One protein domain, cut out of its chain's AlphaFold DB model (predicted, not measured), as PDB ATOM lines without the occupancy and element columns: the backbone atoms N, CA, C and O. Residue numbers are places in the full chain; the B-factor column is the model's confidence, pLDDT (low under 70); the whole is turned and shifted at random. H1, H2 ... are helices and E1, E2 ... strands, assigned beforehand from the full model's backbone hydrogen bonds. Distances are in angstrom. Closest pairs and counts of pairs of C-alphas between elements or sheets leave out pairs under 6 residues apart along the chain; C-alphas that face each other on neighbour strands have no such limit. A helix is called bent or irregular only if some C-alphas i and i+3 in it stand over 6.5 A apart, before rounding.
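This is residues 4 to 127 of the 371 residues of the protein "Sulfotransfer_1 domain-containing protein" of candidate division WWE3 bacterium RBG_19FT_COMBO_53_11 (UniProt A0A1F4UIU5). A long helix, H1, sticks out as an arm with its residues 4 to 17 from a compact body, where a small parallel sheet of three short strands sits among short helices and long loops. In that body H2 and H5 graze the sheet, the long loop of residues 55 to 72 pairs briefly with E2, and H4 comes near the far end of H1. The printed part has 124 residues, with six named helices and three named strands in the order H1 E1 H2 H3 H4 E2 H5 H6 E3; the sheet runs E2 E1 E3, and the class is mostly helix. The whole is compact, with a radius of gyration of the C-alphas of 14.6 A and spans of 38 by 33 by 33 A.

Find C-alpha 4 at (62.387, 3.673, 4.464); from there H1, residues 4 to 27, runs 35.0 A to C-alpha 27 at (81.158, -9.331, 31.024). It is irregular, with C-alphas 20 and 23 7.2 A apart, and has a kink of 42 degrees near residue 21. Next come E1, residues 37 to 39, and H2, residues 47 to 54, 10.4 A long. H3, residues 73 to 76, and H4, residues 79 to 84, follow. E2, residues 98 to 102, is 13.3 A long; after it look for H5, residues 104 to 108, and H6, residues 110 to 119, 14.4 A long. E3, residues 124 to 126, ends at C-alpha 126, (71.801, 19.131, 31.345).

Begin at the inner strand E1. E2 is parallel to it at 25 degrees, with N 39 and O 101 2.8 A apart, within hydrogen-bond range. E3 is parallel to E1 at 19 degrees, with N 38 and O 124 at 2.8 A. E1, H2 H3 H4, E2 form a strand-helix-strand unit, two parallel neighbour strands with helices between; E2, H5 H6, E3 form a split one, with E1 between its strands and a right-handed crossover. H2 only grazes the sheet with residues 47 to 54, and H5 with 104 to 107. H5 and H6 only just touch, and only at the corner by their link, with 3 pairs of C-alphas within 8 A, the closest those of Tyr 106 and Ala 112, 5.5 A. H6 is not on the sheet. H1 is close to H4 but not clearly touching, the closest C-alphas being those of Leu 26 and Trp 82, 6.4 A; H3 is likewise close to H4, with Tyr 76 and Tyr 83 at 8.0 A between C-alphas. Every O i to N i+4 pair is within hydrogen-bond range in H2, H4 and H6; H1 has 18 of 20, H5 has 0 of 1 and 0 of 2 O i to N i+3 pairs, and H3 is too short for an O i to N i+4 pair.

The two C-alphas farthest apart are those of Asp 5 and Pro 121, 42.8 A. The printed part has no cut, and the links H2 to H3 and H4 to E2 are long. Look at the B-factor column: the mean pLDDT of the printed part is 87.7, and residues 4 to 15 are under 70.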
ATOM      1  N   LYS A   4      63.005   4.471   3.394       40.75
ATOM      2  CA  LYS A   4      62.387   3.673   4.464       40.75
ATOM      3  C   LYS A   4      62.982   2.265   4.567       40.75
ATOM      4  O   LYS A   4      63.219   1.802   5.683       40.75
ATOM      5  N   ASP A   5      63.262   1.610   3.444       44.56
ATOM      6  CA  ASP A   5      63.859   0.267   3.419       44.56
ATOM      7  C   ASP A   5      65.306   0.285   3.917       44.56
ATOM      8  O   ASP A   5      65.711  -0.586   4.690       44.56
ATOM      9  N   TYR A   6      66.065   1.319   3.542       43.03
ATOM     10  CA  TYR A   6      67.428   1.528   4.028       43.03
ATOM     11  C   TYR A   6      67.457   1.777   5.544       43.03
ATOM     12  O   TYR A   6      68.167   1.086   6.274       43.03
ATOM     13  N   ALA A   7      66.604   2.677   6.050       47.12
ATOM     14  CA  ALA A   7      66.485   2.948   7.484       47.12
ATOM     15  C   ALA A   7      66.026   1.717   8.291       47.12
ATOM     16  O   ALA A   7      66.449   1.519   9.433       47.12
ATOM     17  N   ARG A   8      65.172   0.865   7.707       54.62
ATOM     18  CA  ARG A   8      64.741  -0.399   8.320       54.62
ATOM     19  C   ARG A   8      65.890  -1.405   8.397       54.62
ATOM     20  O   ARG A   8      66.082  -1.999   9.456       54.62
ATOM     21  N   LYS A   9      66.675  -1.561   7.326       54.88
ATOM     22  CA  LYS A   9      67.878  -2.413   7.315       54.88
ATOM     23  C   LYS A   9      68.933  -1.930   8.315       54.88
ATOM     24  O   LYS A   9      69.487  -2.758   9.035       54.88
ATOM     25  N   LEU A  10      69.148  -0.616   8.426       55.12
ATOM     26  CA  LEU A  10      70.083  -0.030   9.395       55.12
ATOM     27  C   LEU A  10      69.705  -0.396  10.839       55.12
ATOM     28  O   LEU A  10      70.523  -0.939  11.575       55.12
ATOM     29  N   LYS A  11      68.428  -0.217  11.206       60.97
ATOM     30  CA  LYS A  11      67.917  -0.574  12.541       60.97
ATOM     31  C   LYS A  11      68.024  -2.065  12.851       60.97
ATOM     32  O   LYS A  11      68.246  -2.440  13.999       60.97
ATOM     33  N   ILE A  12      67.843  -2.927  11.848       66.62
ATOM     34  CA  ILE A  12      68.019  -4.378  12.004       66.62
ATOM     35  C   ILE A  12      69.492  -4.696  12.287       66.62
ATOM     36  O   ILE A  12      69.772  -5.435  13.228       66.62
ATOM     37  N   LYS A  13      70.424  -4.093  11.538       68.25
ATOM     38  CA  LYS A  13      71.872  -4.273  11.722       68.25
ATOM     39  C   LYS A  13      72.343  -3.794  13.101       68.25
ATOM     40  O   LYS A  13      73.049  -4.528  13.782       68.25
ATOM     41  N   GLU A  14      71.904  -2.617  13.542       68.69
ATOM     42  CA  GLU A  14      72.205  -2.074  14.878       68.69
ATOM     43  C   GLU A  14      71.677  -2.977  15.998       68.69
ATOM     44  O   GLU A  14      72.371  -3.242  16.981       68.69
ATOM     45  N   LYS A  15      70.458  -3.502  15.834       68.75
ATOM     46  CA  LYS A  15      69.837  -4.410  16.803       68.75
ATOM     47  C   LYS A  15      70.561  -5.760  16.862       68.75
ATOM     48  O   LYS A  15      70.783  -6.272  17.954       68.75
ATOM     49  N   LEU A  16      70.963  -6.319  15.720       72.94
ATOM     50  CA  LEU A  16      71.787  -7.532  15.654       72.94
ATOM     51  C   LEU A  16      73.150  -7.319  16.316       72.94
ATOM     52  O   LEU A  16      73.537  -8.108  17.174       72.94
ATOM     53  N   LEU A  17      73.838  -6.223  15.992       74.94
ATOM     54  CA  LEU A  17      75.124  -5.877  16.598       74.94
ATOM     55  C   LEU A  17      75.009  -5.696  18.119       74.94
ATOM     56  O   LEU A  17      75.891  -6.124  18.863       74.94
ATOM     57  N   TYR A  18      73.906  -5.116  18.602       75.44
ATOM     58  CA  TYR A  18      73.617  -5.039  20.032       75.44
ATOM     59  C   TYR A  18      73.564  -6.430  20.672       75.44
ATOM     60  O   TYR A  18      74.306  -6.676  21.618       75.44
ATOM     61  N   TYR A  19      72.747  -7.353  20.150       75.06
ATOM     62  CA  TYR A  19      72.615  -8.691  20.741       75.06
ATOM     63  C   TYR A  19      73.896  -9.521  20.645       75.06
ATOM     64  O   TYR A  19      74.225 -10.222  21.597       75.06
ATOM     65  N   LEU A  20      74.647  -9.397  19.548       81.12
ATOM     66  CA  LEU A  20      75.930 -10.085  19.371       81.12
ATOM     67  C   LEU A  20      77.000  -9.577  20.347       81.12
ATOM     68  O   LEU A  20      77.818 -10.353  20.830       81.12
ATOM     69  N   THR A  21      76.987  -8.281  20.673       85.50
ATOM     70  CA  THR A  21      77.981  -7.679  21.578       85.50
ATOM     71  C   THR A  21      77.539  -7.645  23.041       85.50
ATOM     72  O   THR A  21      78.359  -7.367  23.916       85.50
ATOM     73  N   LEU A  22      76.271  -7.938  23.339       84.12
ATOM     74  CA  LEU A  22      75.712  -7.854  24.688       84.12
ATOM     75  C   LEU A  22      76.433  -8.750  25.715       84.12
ATOM     76  O   LEU A  22      76.743  -8.231  26.789       84.12
ATOM     77  N   PRO A  23      76.774 -10.028  25.429       89.19
ATOM     78  CA  PRO A  23      77.511 -10.863  26.381       89.19
ATOM     79  C   PRO A  23      78.859 -10.245  26.770       89.19
ATOM     80  O   PRO A  23      79.170 -10.120  27.952       89.19
ATOM     81  N   TYR A  24      79.617  -9.757  25.782       91.69
ATOM     82  CA  TYR A  24      80.885  -9.062  26.011       91.69
ATOM     83  C   TYR A  24      80.697  -7.759  26.801       91.69
ATOM     84  O   TYR A  24      81.438  -7.472  27.745       91.69
ATOM     85  N   ARG A  25      79.686  -6.957  26.450       91.69
ATOM     86  CA  ARG A  25      79.370  -5.701  27.145       91.69
ATOM     87  C   ARG A  25      79.013  -5.932  28.613       91.69
ATOM     88  O   ARG A  25      79.462  -5.163  29.459       91.69
ATOM     89  N   LEU A  26      78.257  -6.989  28.919       91.94
ATOM     90  CA  LEU A  26      77.916  -7.384  30.288       91.94
ATOM     91  C   LEU A  26      79.135  -7.920  31.045       91.94
ATOM     92  O   LEU A  26      79.398  -7.466  32.156       91.94
ATOM     93  N   ALA A  27      79.927  -8.804  30.429       93.12
ATOM     94  CA  ALA A  27      81.158  -9.331  31.024       93.12
ATOM     95  C   ALA A  27      82.161  -8.215  31.375       93.12
ATOM     96  O   ALA A  27      82.873  -8.286  32.376       93.12
ATOM     97  N   THR A  28      82.177  -7.139  30.585       94.88
ATOM     98  CA  THR A  28      83.057  -5.980  30.788       94.88
ATOM     99  C   THR A  28      82.426  -4.831  31.582       94.88
ATOM    100  O   THR A  28      83.094  -3.826  31.821       94.88
ATOM    101  N   ALA A  29      81.178  -4.953  32.050       94.44
ATOM    102  CA  ALA A  29      80.418  -3.848  32.647       94.44
ATOM    103  C   ALA A  29      81.114  -3.173  33.842       94.44
ATOM    104  O   ALA A  29      81.099  -1.950  33.964       94.44
ATOM    105  N   LYS A  30      81.794  -3.948  34.698       94.75
ATOM    106  CA  LYS A  30      82.544  -3.411  35.852       94.75
ATOM    107  C   LYS A  30      83.725  -2.516  35.447       94.75
ATOM    108  O   LYS A  30      84.137  -1.671  36.241       94.75
ATOM    109  N   ARG A  31      84.245  -2.679  34.225       95.56
ATOM    110  CA  ARG A  31      85.358  -1.904  33.648       95.56
ATOM    111  C   ARG A  31      84.884  -0.730  32.777       95.56
ATOM    112  O   ARG A  31      85.711   0.018  32.262       95.56
ATOM    113  N   ARG A  32      83.571  -0.555  32.604       95.25
ATOM    114  CA  ARG A  32      82.974   0.566  31.858       95.25
ATOM    115  C   ARG A  32      82.752   1.778  32.752       95.25
ATOM    116  O   ARG A  32      82.622   1.633  33.972       95.25
ATOM    117  N   ALA A  33      82.758   2.959  32.152       93.75
ATOM    118  CA  ALA A  33      82.560   4.221  32.851       93.75
ATOM    119  C   ALA A  33      81.154   4.324  33.470       93.75
ATOM    120  O   ALA A  33      80.261   3.528  33.168       93.75
ATOM    121  N   LEU A  34      80.996   5.287  34.373       94.31
ATOM    122  CA  LEU A  34      79.702   5.870  34.720       94.31
ATOM    123  C   LEU A  34      79.586   7.193  33.953       94.31
ATOM    124  O   LEU A  34      80.617   7.714  33.534       94.31
ATOM    125  N   PRO A  35      78.374   7.705  33.714       95.50
ATOM    126  CA  PRO A  35      78.221   8.977  33.034       95.50
ATOM    127  C   PRO A  35      78.601  10.123  33.978       95.50
ATOM    128  O   PRO A  35      78.137  10.187  35.115       95.50
ATOM    129  N   ASP A  36      79.409  11.044  33.473       96.12
ATOM    130  CA  ASP A  36      79.769  12.304  34.119       96.12
ATOM    131  C   ASP A  36      78.674  13.365  33.926       96.12
ATOM    132  O   ASP A  36      78.571  14.321  34.698       96.12
ATOM    133  N   PHE A  37      77.830  13.201  32.901       96.62
ATOM    134  CA  PHE A  37      76.652  14.035  32.686       96.62
ATOM    135  C   PHE A  37      75.444  13.255  32.165       96.62
ATOM    136  O   PHE A  37      75.558  12.254  31.456       96.62
ATOM    137  N   LEU A  38      74.256  13.778  32.467       97.44
ATOM    138  CA  LEU A  38      72.978  13.284  31.973       97.44
ATOM    139  C   LEU A  38      72.211  14.406  31.273       97.44
ATOM    140  O   LEU A  38      71.917  15.445  31.862       97.44
ATOM    141  N   ILE A  39      71.799  14.176  30.029       96.81
ATOM    142  CA  ILE A  39      70.838  15.039  29.339       96.81
ATOM    143  C   ILE A  39      69.431  14.588  29.746       96.81
ATOM    144  O   ILE A  39      68.826  13.713  29.118       96.81
ATOM    145  N   ILE A  40      68.911  15.215  30.801       93.69
ATOM    146  CA  ILE A  40      67.611  14.906  31.423       93.69
ATOM    147  C   ILE A  40      66.464  15.753  30.869       93.69
ATOM    148  O   ILE A  40      65.455  15.930  31.525       93.69
ATOM    149  N   SER A  41      66.642  16.339  29.691       87.50
ATOM    150  CA  SER A  41      65.824  17.422  29.129       87.50
ATOM    151  C   SER A  41      64.443  16.996  28.625       87.50
ATOM    152  O   SER A  41      64.122  15.826  28.594       87.50
ATOM    153  N   THR A  42      63.630  17.913  28.104       82.75
ATOM    154  CA  THR A  42      62.282  17.560  27.638       82.75
ATOM    155  C   THR A  42      62.237  16.826  26.287       82.75
ATOM    156  O   THR A  42      63.000  17.102  25.351       82.75
ATOM    157  N   GLN A  43      61.280  15.904  26.128       85.62
ATOM    158  CA  GLN A  43      60.974  15.314  24.827       85.62
ATOM    159  C   GLN A  43      60.566  16.415  23.837       85.62
ATOM    160  O   GLN A  43      59.708  17.248  24.126       85.62
ATOM    161  N   LYS A  44      61.170  16.384  22.641       89.12
ATOM    162  CA  LYS A  44      61.054  17.426  21.598       89.12
ATOM    163  C   LYS A  44      61.705  18.772  21.935       89.12
ATOM    164  O   LYS A  44      61.522  19.717  21.173       89.12
ATOM    165  N   GLY A  45      62.529  18.826  22.981       87.25
ATOM    166  CA  GLY A  45      63.370  19.983  23.294       87.25
ATOM    167  C   GLY A  45      64.590  20.151  22.382       87.25
ATOM    168  O   GLY A  45      65.201  21.202  22.404       87.25
ATOM    169  N   GLY A  46      64.938  19.152  21.558       89.12
ATOM    170  CA  GLY A  46      66.135  19.196  20.696       89.12
ATOM    171  C   GLY A  46      67.307  18.346  21.197       89.12
ATOM    172  O   GLY A  46      68.416  18.459  20.695       89.12
ATOM    173  N   THR A  47      67.059  17.444  22.148       89.75
ATOM    174  CA  THR A  47      68.087  16.625  22.817       89.75
ATOM    175  C   THR A  47      68.929  15.769  21.872       89.75
ATOM    176  O   THR A  47      70.115  15.588  22.108       89.75
ATOM    177  N   THR A  48      68.344  15.244  20.790       87.81
ATOM    178  CA  THR A  48      69.097  14.509  19.762       87.81
ATOM    179  C   THR A  48      70.054  15.420  18.996       87.81
ATOM    180  O   THR A  48      71.158  14.995  18.689       87.81
ATOM    181  N   SER A  49      69.647  16.655  18.691       90.25
ATOM    182  CA  SER A  49      70.524  17.629  18.032       90.25
ATOM    183  C   SER A  49      71.656  18.048  18.961       90.25
ATOM    184  O   SER A  49      72.802  18.055  18.537       90.25
ATOM    185  N   LEU A  50      71.346  18.311  20.236       91.56
ATOM    186  CA  LEU A  50      72.354  18.616  21.251       91.56
ATOM    187  C   LEU A  50      73.379  17.488  21.381       91.56
ATOM    188  O   LEU A  50      74.571  17.754  21.321       91.56
ATOM    189  N   LEU A  51      72.927  16.235  21.505       90.44
ATOM    190  CA  LEU A  51      73.836  15.095  21.595       90.44
ATOM    191  C   LEU A  51      74.759  15.012  20.374       90.44
ATOM    192  O   LEU A  51      75.959  14.882  20.550       90.44
ATOM    193  N   ARG A  52      74.224  15.192  19.161       90.44
ATOM    194  CA  ARG A  52      75.035  15.201  17.934       90.44
ATOM    195  C   ARG A  52      76.058  16.331  17.886       90.44
ATOM    196  O   ARG A  52      77.112  16.136  17.304       90.44
ATOM    197  N   LEU A  53      75.735  17.507  18.428       92.94
ATOM    198  CA  LEU A  53      76.681  18.623  18.516       92.94
ATOM    199  C   LEU A  53      77.780  18.324  19.539       92.94
ATOM    200  O   LEU A  53      78.948  18.551  19.257       92.94
ATOM    201  N   LEU A  54      77.416  17.770  20.697       91.50
ATOM    202  CA  LEU A  54      78.380  17.370  21.720       91.50
ATOM    203  C   LEU A  54      79.313  16.260  21.216       91.50
ATOM    204  O   LEU A  54      80.515  16.338  21.422       91.50
ATOM    205  N   GLU A  55      78.785  15.276  20.489       89.38
ATOM    206  CA  GLU A  55      79.563  14.183  19.886       89.38
ATOM    207  C   GLU A  55      80.558  14.649  18.803       89.38
ATOM    208  O   GLU A  55      81.410  13.865  18.396       89.38
ATOM    209  N   GLN A  56      80.496  15.904  18.332       92.62
ATOM    210  CA  GLN A  56      81.554  16.467  17.476       92.62
ATOM    211  C   GLN A  56      82.836  16.761  18.262       92.62
ATOM    212  O   GLN A  56      83.909  16.855  17.670       92.62
ATOM    213  N   HIS A  57      82.737  16.914  19.583       94.31
ATOM    214  CA  HIS A  57      83.898  17.099  20.432       94.31
ATOM    215  C   HIS A  57      84.576  15.739  20.677       94.31
ATOM    216  O   HIS A  57      83.922  14.827  21.188       94.31
ATOM    217  N   PRO A  58      85.885  15.587  20.393       92.56
ATOM    218  CA  PRO A  58      86.561  14.283  20.420       92.56
ATOM    219  C   PRO A  58      86.587  13.623  21.805       92.56
ATOM    220  O   PRO A  58      86.766  12.415  21.910       92.56
ATOM    221  N   GLN A  59      86.387  14.414  22.860       95.75
ATOM    222  CA  GLN A  59      86.405  13.962  24.252       95.75
ATOM    223  C   GLN A  59      85.021  13.580  24.803       95.75
ATOM    224  O   GLN A  59      84.906  13.253  25.981       95.75
ATOM    225  N   ILE A  60      83.948  13.650  24.005       94.44
ATOM    226  CA  ILE A  60      82.593  13.319  24.467       94.44
ATOM    227  C   ILE A  60      82.170  11.946  23.957       94.44
ATOM    228  O   ILE A  60      82.091  11.701  22.755       94.44
ATOM    229  N   HIS A  61      81.794  11.072  24.891       93.69
ATOM    230  CA  HIS A  61      81.415   9.692  24.597       93.69
ATOM    231  C   HIS A  61      80.038   9.369  25.169       93.69
ATOM    232  O   HIS A  61      79.860   9.286  26.383       93.69
ATOM    233  N   ALA A  62      79.046   9.131  24.315       91.94
ATOM    234  CA  ALA A  62      77.691   8.825  24.762       91.94
ATOM    235  C   ALA A  62      76.979   7.833  23.826       91.94
ATOM    236  O   ALA A  62      77.224   7.808  22.618       91.94
ATOM    237  N   PRO A  63      76.079   6.983  24.352       88.56
ATOM    238  CA  PRO A  63      75.247   6.147  23.509       88.56
ATOM    239  C   PRO A  63      74.178   7.002  22.815       88.56
ATOM    240  O   PRO A  63      73.465   7.779  23.449       88.56
ATOM    241  N   HIS A  64      73.983   6.781  21.515       83.06
ATOM    242  CA  HIS A  64      72.901   7.419  20.757       83.06
ATOM    243  C   HIS A  64      71.498   6.959  21.203       83.06
ATOM    244  O   HIS A  64      70.496   7.653  20.991       83.06
ATOM    245  N   THR A  65      71.415   5.760  21.785       85.31
ATOM    246  CA  THR A  65      70.166   5.128  22.219       85.31
ATOM    247  C   THR A  65      69.752   5.629  23.598       85.31
ATOM    248  O   THR A  65      70.549   5.626  24.531       85.31
ATOM    249  N   GLU A  66      68.474   5.980  23.748       90.75
ATOM    250  CA  GLU A  66      67.888   6.323  25.047       90.75
ATOM    251  C   GLU A  66      67.767   5.054  25.902       90.75
ATOM    252  O   GLU A  66      67.102   4.090  25.510       90.75
ATOM    253  N   LEU A  67      68.431   5.031  27.059       92.38
ATOM    254  CA  LEU A  67      68.506   3.826  27.891       92.38
ATOM    255  C   LEU A  67      67.272   3.650  28.776       92.38
ATOM    256  O   LEU A  67      66.924   2.522  29.139       92.38
ATOM    257  N   HIS A  68      66.602   4.751  29.129       92.88
ATOM    258  CA  HIS A  68      65.456   4.744  30.038       92.88
ATOM    259  C   HIS A  68      65.736   4.007  31.356       92.88
ATOM    260  O   HIS A  68      64.820   3.420  31.927       92.88
ATOM    261  N   TYR A  69      66.984   3.998  31.832       95.75
ATOM    262  CA  TYR A  69      67.397   3.196  32.984       95.75
ATOM    263  C   TYR A  69      66.739   3.693  34.271       95.75
ATOM    264  O   TYR A  69      66.044   2.932  34.935       95.75
ATOM    265  N   PHE A  70      66.853   4.991  34.557       94.06
ATOM    266  CA  PHE A  70      66.324   5.573  35.793       94.06
ATOM    267  C   PHE A  70      64.794   5.731  35.788       94.06
ATOM    268  O   PHE A  70      64.151   5.597  36.829       94.06
ATOM    269  N   SER A  71      64.175   5.931  34.617       88.06
ATOM    270  CA  SER A  71      62.717   6.109  34.484       88.06
ATOM    271  C   SER A  71      61.914   4.810  34.332       88.06
ATOM    272  O   SER A  71      60.715   4.809  34.600       88.06
ATOM    273  N   ASN A  72      62.516   3.710  33.858       87.50
ATOM    274  CA  ASN A  72      61.812   2.445  33.610       87.50
ATOM    275  C   ASN A  72      62.185   1.391  34.662       87.50
ATOM    276  O   ASN A  72      63.320   0.926  34.706       87.50
ATOM    277  N   ASP A  73      61.205   0.953  35.457       79.88
ATOM    278  CA  ASP A  73      61.417  -0.018  36.542       79.88
ATOM    279  C   ASP A  73      62.046  -1.339  36.063       79.88
ATOM    280  O   ASP A  73      62.917  -1.882  36.736       79.88
ATOM    281  N   SER A  74      61.661  -1.840  34.883       79.75
ATOM    282  CA  SER A  74      62.225  -3.081  34.338       79.75
ATOM    283  C   SER A  74      63.679  -2.919  33.907       79.75
ATOM    284  O   SER A  74      64.434  -3.883  33.997       79.75
ATOM    285  N   ASN A  75      64.085  -1.736  33.436       85.19
ATOM    286  CA  ASN A  75      65.488  -1.481  33.114       85.19
ATOM    287  C   ASN A  75      66.315  -1.268  34.382       85.19
ATOM    288  O   ASN A  75      67.400  -1.834  34.472       85.19
ATOM    289  N   TYR A  76      65.784  -0.545  35.370       88.94
ATOM    290  CA  TYR A  76      66.455  -0.334  36.653       88.94
ATOM    291  C   TYR A  76      66.722  -1.653  37.396       88.94
ATOM    292  O   TYR A  76      67.822  -1.889  37.880       88.94
ATOM    293  N   GLN A  77      65.754  -2.579  37.388       86.50
ATOM    294  CA  GLN A  77      65.897  -3.915  37.990       86.50
ATOM    295  C   GLN A  77      66.999  -4.779  37.360       86.50
ATOM    296  O   GLN A  77      67.464  -5.721  37.996       86.50
ATOM    297  N   LYS A  78      67.445  -4.477  36.132       86.06
ATOM    298  CA  LYS A  78      68.600  -5.162  35.526       86.06
ATOM    299  C   LYS A  78      69.925  -4.770  36.197       86.06
ATOM    300  O   LYS A  78      70.943  -5.412  35.946       86.06
ATOM    301  N   GLY A  79      69.904  -3.737  37.038       91.25
ATOM    302  CA  GLY A  79      71.012  -3.301  37.872       91.25
ATOM    303  C   GLY A  79      72.069  -2.479  37.140       91.25
ATOM    304  O   GLY A  79      72.102  -2.374  35.907       91.25
ATOM    305  N   SER A  80      72.991  -1.931  37.929       92.81
ATOM    306  CA  SER A  80      74.024  -1.000  37.460       92.81
ATOM    307  C   SER A  80      74.972  -1.617  36.429       92.81
ATOM    308  O   SER A  80      75.473  -0.917  35.551       92.81
ATOM    309  N   LEU A  81      75.190  -2.936  36.463       94.12
ATOM    310  CA  LEU A  81      76.003  -3.629  35.459       94.12
ATOM    311  C   LEU A  81      75.349  -3.593  34.075       94.12
ATOM    312  O   LEU A  81      76.031  -3.348  33.078       94.12
ATOM    313  N   TRP A  82      74.030  -3.777  34.001       94.38
ATOM    314  CA  TRP A  82      73.316  -3.632  32.737       94.38
ATOM    315  C   TRP A  82      73.409  -2.195  32.228       94.38
ATOM    316  O   TRP A  82      73.707  -1.993  31.051       94.38
ATOM    317  N   TYR A  83      73.245  -1.201  33.101       95.06
ATOM    318  CA  TYR A  83      73.391   0.204  32.721       95.06
ATOM    319  C   TYR A  83      74.777   0.492  32.132       95.06
ATOM    320  O   TYR A  83      74.895   0.889  30.972       95.06
ATOM    321  N   ARG A  84      75.833   0.146  32.879       94.81
ATOM    322  CA  ARG A  84      77.235   0.353  32.488       94.81
ATOM    323  C   ARG A  84      77.622  -0.378  31.209       94.81
ATOM    324  O   ARG A  84      78.501   0.092  30.499       94.81
ATOM    325  N   SER A  85      76.954  -1.478  30.856       93.69
ATOM    326  CA  SER A  85      77.189  -2.204  29.594       93.69
ATOM    327  C   SER A  85      76.946  -1.356  28.325       93.69
ATOM    328  O   SER A  85      77.431  -1.693  27.240       93.69
ATOM    329  N   HIS A  86      76.241  -0.227  28.455       92.81
ATOM    330  CA  HIS A  86      75.968   0.716  27.367       92.81
ATOM    331  C   HIS A  86      76.991   1.859  27.271       92.81
ATOM    332  O   HIS A  86      76.950   2.609  26.301       92.81
ATOM    333  N   LEU A  87      77.908   1.972  28.236       93.69
ATOM    334  CA  LEU A  87      78.894   3.052  28.348       93.69
ATOM    335  C   LEU A  87      80.283   2.610  27.854       93.69
ATOM    336  O   LEU A  87      80.544   1.403  27.770       93.69
ATOM    337  N   PRO A  88      81.180   3.545  27.494       93.00
ATOM    338  CA  PRO A  88      82.531   3.213  27.041       93.00
ATOM    339  C   PRO A  88      83.338   2.464  28.111       93.00
ATOM    340  O   PRO A  88      83.086   2.567  29.315       93.00
ATOM    341  N   LEU A  89      84.318   1.676  27.666       94.62
ATOM    342  CA  LEU A  89      85.327   1.109  28.563       94.62
ATOM    343  C   LEU A  89      86.186   2.241  29.115       94.62
ATOM    344  O   LEU A  89      86.601   3.102  28.352       94.62
ATOM    345  N   ARG A  90      86.517   2.207  30.409       93.81
ATOM    346  CA  ARG A  90      87.413   3.218  30.996       93.81
ATOM    347  C   ARG A  90      88.787   3.233  30.330       93.81
ATOM    348  O   ARG A  90      89.373   4.289  30.196       93.81
ATOM    349  N   SER A  91      89.265   2.079  29.867       93.00
ATOM    350  CA  SER A  91      90.531   1.964  29.132       93.00
ATOM    351  C   SER A  91      90.504   2.605  27.741       93.00
ATOM    352  O   SER A  91      91.549   2.705  27.116       93.00
ATOM    353  N   ALA A  92      89.323   2.961  27.230       90.88
ATOM    354  CA  ALA A  92      89.163   3.673  25.965       90.88
ATOM    355  C   ALA A  92      88.997   5.191  26.165       90.88
ATOM    356  O   ALA A  92      88.831   5.896  25.178       90.88
ATOM    357  N   LEU A  93      89.001   5.668  27.415       93.19
ATOM    358  CA  LEU A  93      88.902   7.084  27.761       93.19
ATOM    359  C   LEU A  93      90.288   7.606  28.139       93.19
ATOM    360  O   LEU A  93      91.008   6.949  28.896       93.19
ATOM    361  N   VAL A  94      90.645   8.787  27.640       93.31
ATOM    362  CA  VAL A  94      91.870   9.500  28.035       93.31
ATOM    363  C   VAL A  94      91.558  10.605  29.051       93.31
ATOM    364  O   VAL A  94      90.397  10.994  29.194       93.31
ATOM    365  N   PRO A  95      92.549  11.126  29.800       91.81
ATOM    366  CA  PRO A  95      92.317  12.254  30.697       91.81
ATOM    367  C   PRO A  95      91.645  13.432  29.972       91.81
ATOM    368  O   PRO A  95      92.104  13.865  28.918       91.81
ATOM    369  N   GLY A  96      90.551  13.936  30.546       90.25
ATOM    370  CA  GLY A  96      89.718  14.985  29.947       90.25
ATOM    371  C   GLY A  96      88.511  14.468  29.157       90.25
ATOM    372  O   GLY A  96      87.613  15.256  28.872       90.25
ATOM    373  N   ASP A  97      88.444  13.166  28.862       95.69
ATOM    374  CA  ASP A  97      87.248  12.559  28.282       95.69
ATOM    375  C   ASP A  97      86.087  12.518  29.271       95.69
ATOM    376  O   ASP A  97      86.260  12.318  30.475       95.69
ATOM    377  N   VAL A  98      84.882  12.671  28.726       95.00
ATOM    378  CA  VAL A  98      83.639  12.771  29.477       95.00
ATOM    379  C   VAL A  98      82.613  11.805  28.890       95.00
ATOM    380  O   VAL A  98      82.273  11.863  27.703       95.00
ATOM    381  N   ALA A  99      82.085  10.919  29.733       95.56
ATOM    382  CA  ALA A  99      81.026   9.993  29.365       95.56
ATOM    383  C   ALA A  99      79.643  10.592  29.663       95.56
ATOM    384  O   ALA A  99      79.409  11.165  30.724       95.56
ATOM    385  N   GLY A 100      78.693  10.421  28.746       95.38
ATOM    386  CA  GLY A 100      77.346  10.975  28.875       95.38
ATOM    387  C   GLY A 100      76.233   9.968  28.635       95.38
ATOM    388  O   GLY A 100      76.429   8.921  28.020       95.38
ATOM    389  N   GLU A 101      75.023  10.316  29.069       95.88
ATOM    390  CA  GLU A 101      73.797   9.611  28.691       95.88
ATOM    391  C   GLU A 101      72.652  10.590  28.420       95.88
ATOM    392  O   GLU A 101      72.548  11.649  29.039       95.88
ATOM    393  N   LYS A 102      71.768  10.242  27.481       95.56
ATOM    394  CA  LYS A 102      70.617  11.066  27.106       95.56
ATOM    395  C   LYS A 102      69.333  10.254  27.168       95.56
ATOM    396  O   LYS A 102      69.015   9.510  26.238       95.56
ATOM    397  N   THR A 103      68.508  10.561  28.162       94.69
ATOM    398  CA  THR A 103      67.115  10.130  28.208       94.69
ATOM    399  C   THR A 103      66.231  11.320  28.582       94.69
ATOM    400  O   THR A 103      66.124  11.682  29.754       94.69
ATOM    401  N   PRO A 104      65.504  11.896  27.608       87.62
ATOM    402  CA  PRO A 104      64.643  13.050  27.865       87.62
ATOM    403  C   PRO A 104      63.477  12.758  28.831       87.62
ATOM    404  O   PRO A 104      62.855  13.642  29.406       87.62
ATOM    405  N   GLY A 105      63.126  11.485  29.011       83.62
ATOM    406  CA  GLY A 105      62.063  11.097  29.939       83.62
ATOM    407  C   GLY A 105      62.386  11.360  31.414       83.62
ATOM    408  O   GLY A 105      61.466  11.318  32.227       83.62
ATOM    409  N   TYR A 106      63.650  11.613  31.774       93.50
ATOM    410  CA  TYR A 106      64.044  11.776  33.175       93.50
ATOM    411  C   TYR A 106      63.487  13.057  33.809       93.50
ATOM    412  O   TYR A 106      63.084  12.987  34.965       93.50
ATOM    413  N   LEU A 107      63.347  14.166  33.060       90.56
ATOM    414  CA  LEU A 107      62.825  15.438  33.599       90.56
ATOM    415  C   LEU A 107      61.482  15.288  34.317       90.56
ATOM    416  O   LEU A 107      61.190  15.995  35.272       90.56
ATOM    417  N   PHE A 108      60.642  14.391  33.800       82.56
ATOM    418  CA  PHE A 108      59.248  14.238  34.201       82.56
ATOM    419  C   PHE A 108      59.030  13.045  35.138       82.56
ATOM    420  O   PHE A 108      57.893  12.629  35.355       82.56
ATOM    421  N   SER A 109      60.103  12.438  35.651       85.25
ATOM    422  CA  SER A 109      60.033  11.218  36.450       85.25
ATOM    423  C   SER A 109      60.645  11.440  37.828       85.25
ATOM    424  O   SER A 109      61.864  11.461  37.970       85.25
ATOM    425  N   SER A 110      59.797  11.523  38.860       83.44
ATOM    426  CA  SER A 110      60.244  11.627  40.259       83.44
ATOM    427  C   SER A 110      61.165  10.471  40.659       83.44
ATOM    428  O   SER A 110      62.234  10.690  41.211       83.44
ATOM    429  N   LYS A 111      60.813   9.244  40.254       88.44
ATOM    430  CA  LYS A 111      61.663   8.058  40.440       88.44
ATOM    431  C   LYS A 111      63.040   8.208  39.800       88.44
ATOM    432  O   LYS A 111      64.017   7.711  40.344       88.44
ATOM    433  N   ALA A 112      63.116   8.815  38.611       92.50
ATOM    434  CA  ALA A 112      64.404   9.007  37.962       92.50
ATOM    435  C   ALA A 112      65.263   9.988  38.763       92.50
ATOM    436  O   ALA A 112      66.442   9.718  38.934       92.50
ATOM    437  N   ALA A 113      64.673  11.060  39.297       92.69
ATOM    438  CA  ALA A 113      65.384  12.011  40.148       92.69
ATOM    439  C   ALA A 113      65.961  11.342  41.409       92.69
ATOM    440  O   ALA A 113      67.153  11.480  41.665       92.69
ATOM    441  N   GLU A 114      65.150  10.562  42.135       92.62
ATOM    442  CA  GLU A 114      65.593   9.806  43.320       92.62
ATOM    443  C   GLU A 114      66.764   8.872  42.984       92.62
ATOM    444  O   GLU A 114      67.829   8.954  43.589       92.62
ATOM    445  N   ARG A 115      66.605   8.043  41.948       96.31
ATOM    446  CA  ARG A 115      67.621   7.054  41.566       96.31
ATOM    447  C   ARG A 115      68.898   7.681  41.014       96.31
ATOM    448  O   ARG A 115      69.973   7.140  41.224       96.31
ATOM    449  N   ILE A 116      68.800   8.798  40.289       96.81
ATOM    450  CA  ILE A 116      69.977   9.535  39.806       96.81
ATOM    451  C   ILE A 116      70.749  10.108  40.995       96.81
ATOM    452  O   ILE A 116      71.971  10.014  41.010       96.81
ATOM    453  N   ASN A 117      70.055  10.666  41.988       96.12
ATOM    454  CA  ASN A 117      70.693  11.188  43.194       96.12
ATOM    455  C   ASN A 117      71.395  10.081  44.000       96.12
ATOM    456  O   ASN A 117      72.482  10.303  44.523       96.12
ATOM    457  N   GLU A 118      70.800   8.888  44.072       95.19
ATOM    458  CA  GLU A 118      71.396   7.718  44.730       95.19
ATOM    459  C   GLU A 118      72.599   7.147  43.957       95.19
ATOM    460  O   GLU A 118      73.670   6.946  44.528       95.19
ATOM    461  N   ASP A 119      72.441   6.889  42.655       95.31
ATOM    462  CA  ASP A 119      73.430   6.152  41.858       95.31
ATOM    463  C   ASP A 119      74.538   7.050  41.282       95.31
ATOM    464  O   ASP A 119      75.647   6.578  41.010       95.31
ATOM    465  N   LEU A 120      74.233   8.323  41.019       96.50
ATOM    466  CA  LEU A 120      75.077   9.275  40.290       96.50
ATOM    467  C   LEU A 120      75.061  10.679  40.934       96.50
ATOM    468  O   LEU A 120      74.809  11.665  40.235       96.50
ATOM    469  N   PRO A 121      75.382  10.813  42.235       95.50
ATOM    470  CA  PRO A 121      75.261  12.085  42.961       95.50
ATOM    471  C   PRO A 121      76.121  13.220  42.381       95.50
ATOM    472  O   PRO A 121      75.812  14.391  42.569       95.50
ATOM    473  N   ASN A 122      77.191  12.882  41.655       95.12
ATOM    474  CA  ASN A 122      78.136  13.848  41.089       95.12
ATOM    475  C   ASN A 122      77.907  14.140  39.596       95.12
ATOM    476  O   ASN A 122      78.639  14.943  39.016       95.12
ATOM    477  N   ALA A 123      76.944  13.478  38.943       96.56
ATOM    478  CA  ALA A 123      76.722  13.667  37.514       96.56
ATOM    479  C   ALA A 123      76.103  15.043  37.232       96.56
ATOM    480  O   ALA A 123      75.121  15.449  37.853       96.56
ATOM    481  N   LYS A 124      76.635  15.755  36.236       97.25
ATOM    482  CA  LYS A 124      76.076  17.042  35.804       97.25
ATOM    483  C   LYS A 124      74.764  16.823  35.055       97.25
ATOM    484  O   LYS A 124      74.692  16.023  34.125       97.25
ATOM    485  N   LEU A 125      73.724  17.568  35.411       96.81
ATOM    486  CA  LEU A 125      72.418  17.473  34.759       96.81
ATOM    487  C   LEU A 125      72.265  18.582  33.713       96.81
ATOM    488  O   LEU A 125      72.365  19.763  34.030       96.81
ATOM    489  N   ILE A 126      71.999  18.201  32.463       95.25
ATOM    490  CA  ILE A 126      71.801  19.131  31.345       95.25
ATOM    491  C   ILE A 126      70.316  19.173  30.968       95.25
ATOM    492  O   ILE A 126      69.728  18.189  30.493       95.25
ATOM    493  N   GLY A 127      69.712  20.345  31.167       91.56
ATOM    494  CA  GLY A 127      68.333  20.662  30.811       91.56
ATOM    495  C   GLY A 127      68.253  21.590  29.599       91.56
ATOM    496  O   GLY A 127      68.680  22.734  29.652       91.56
TER     497      GLY A 127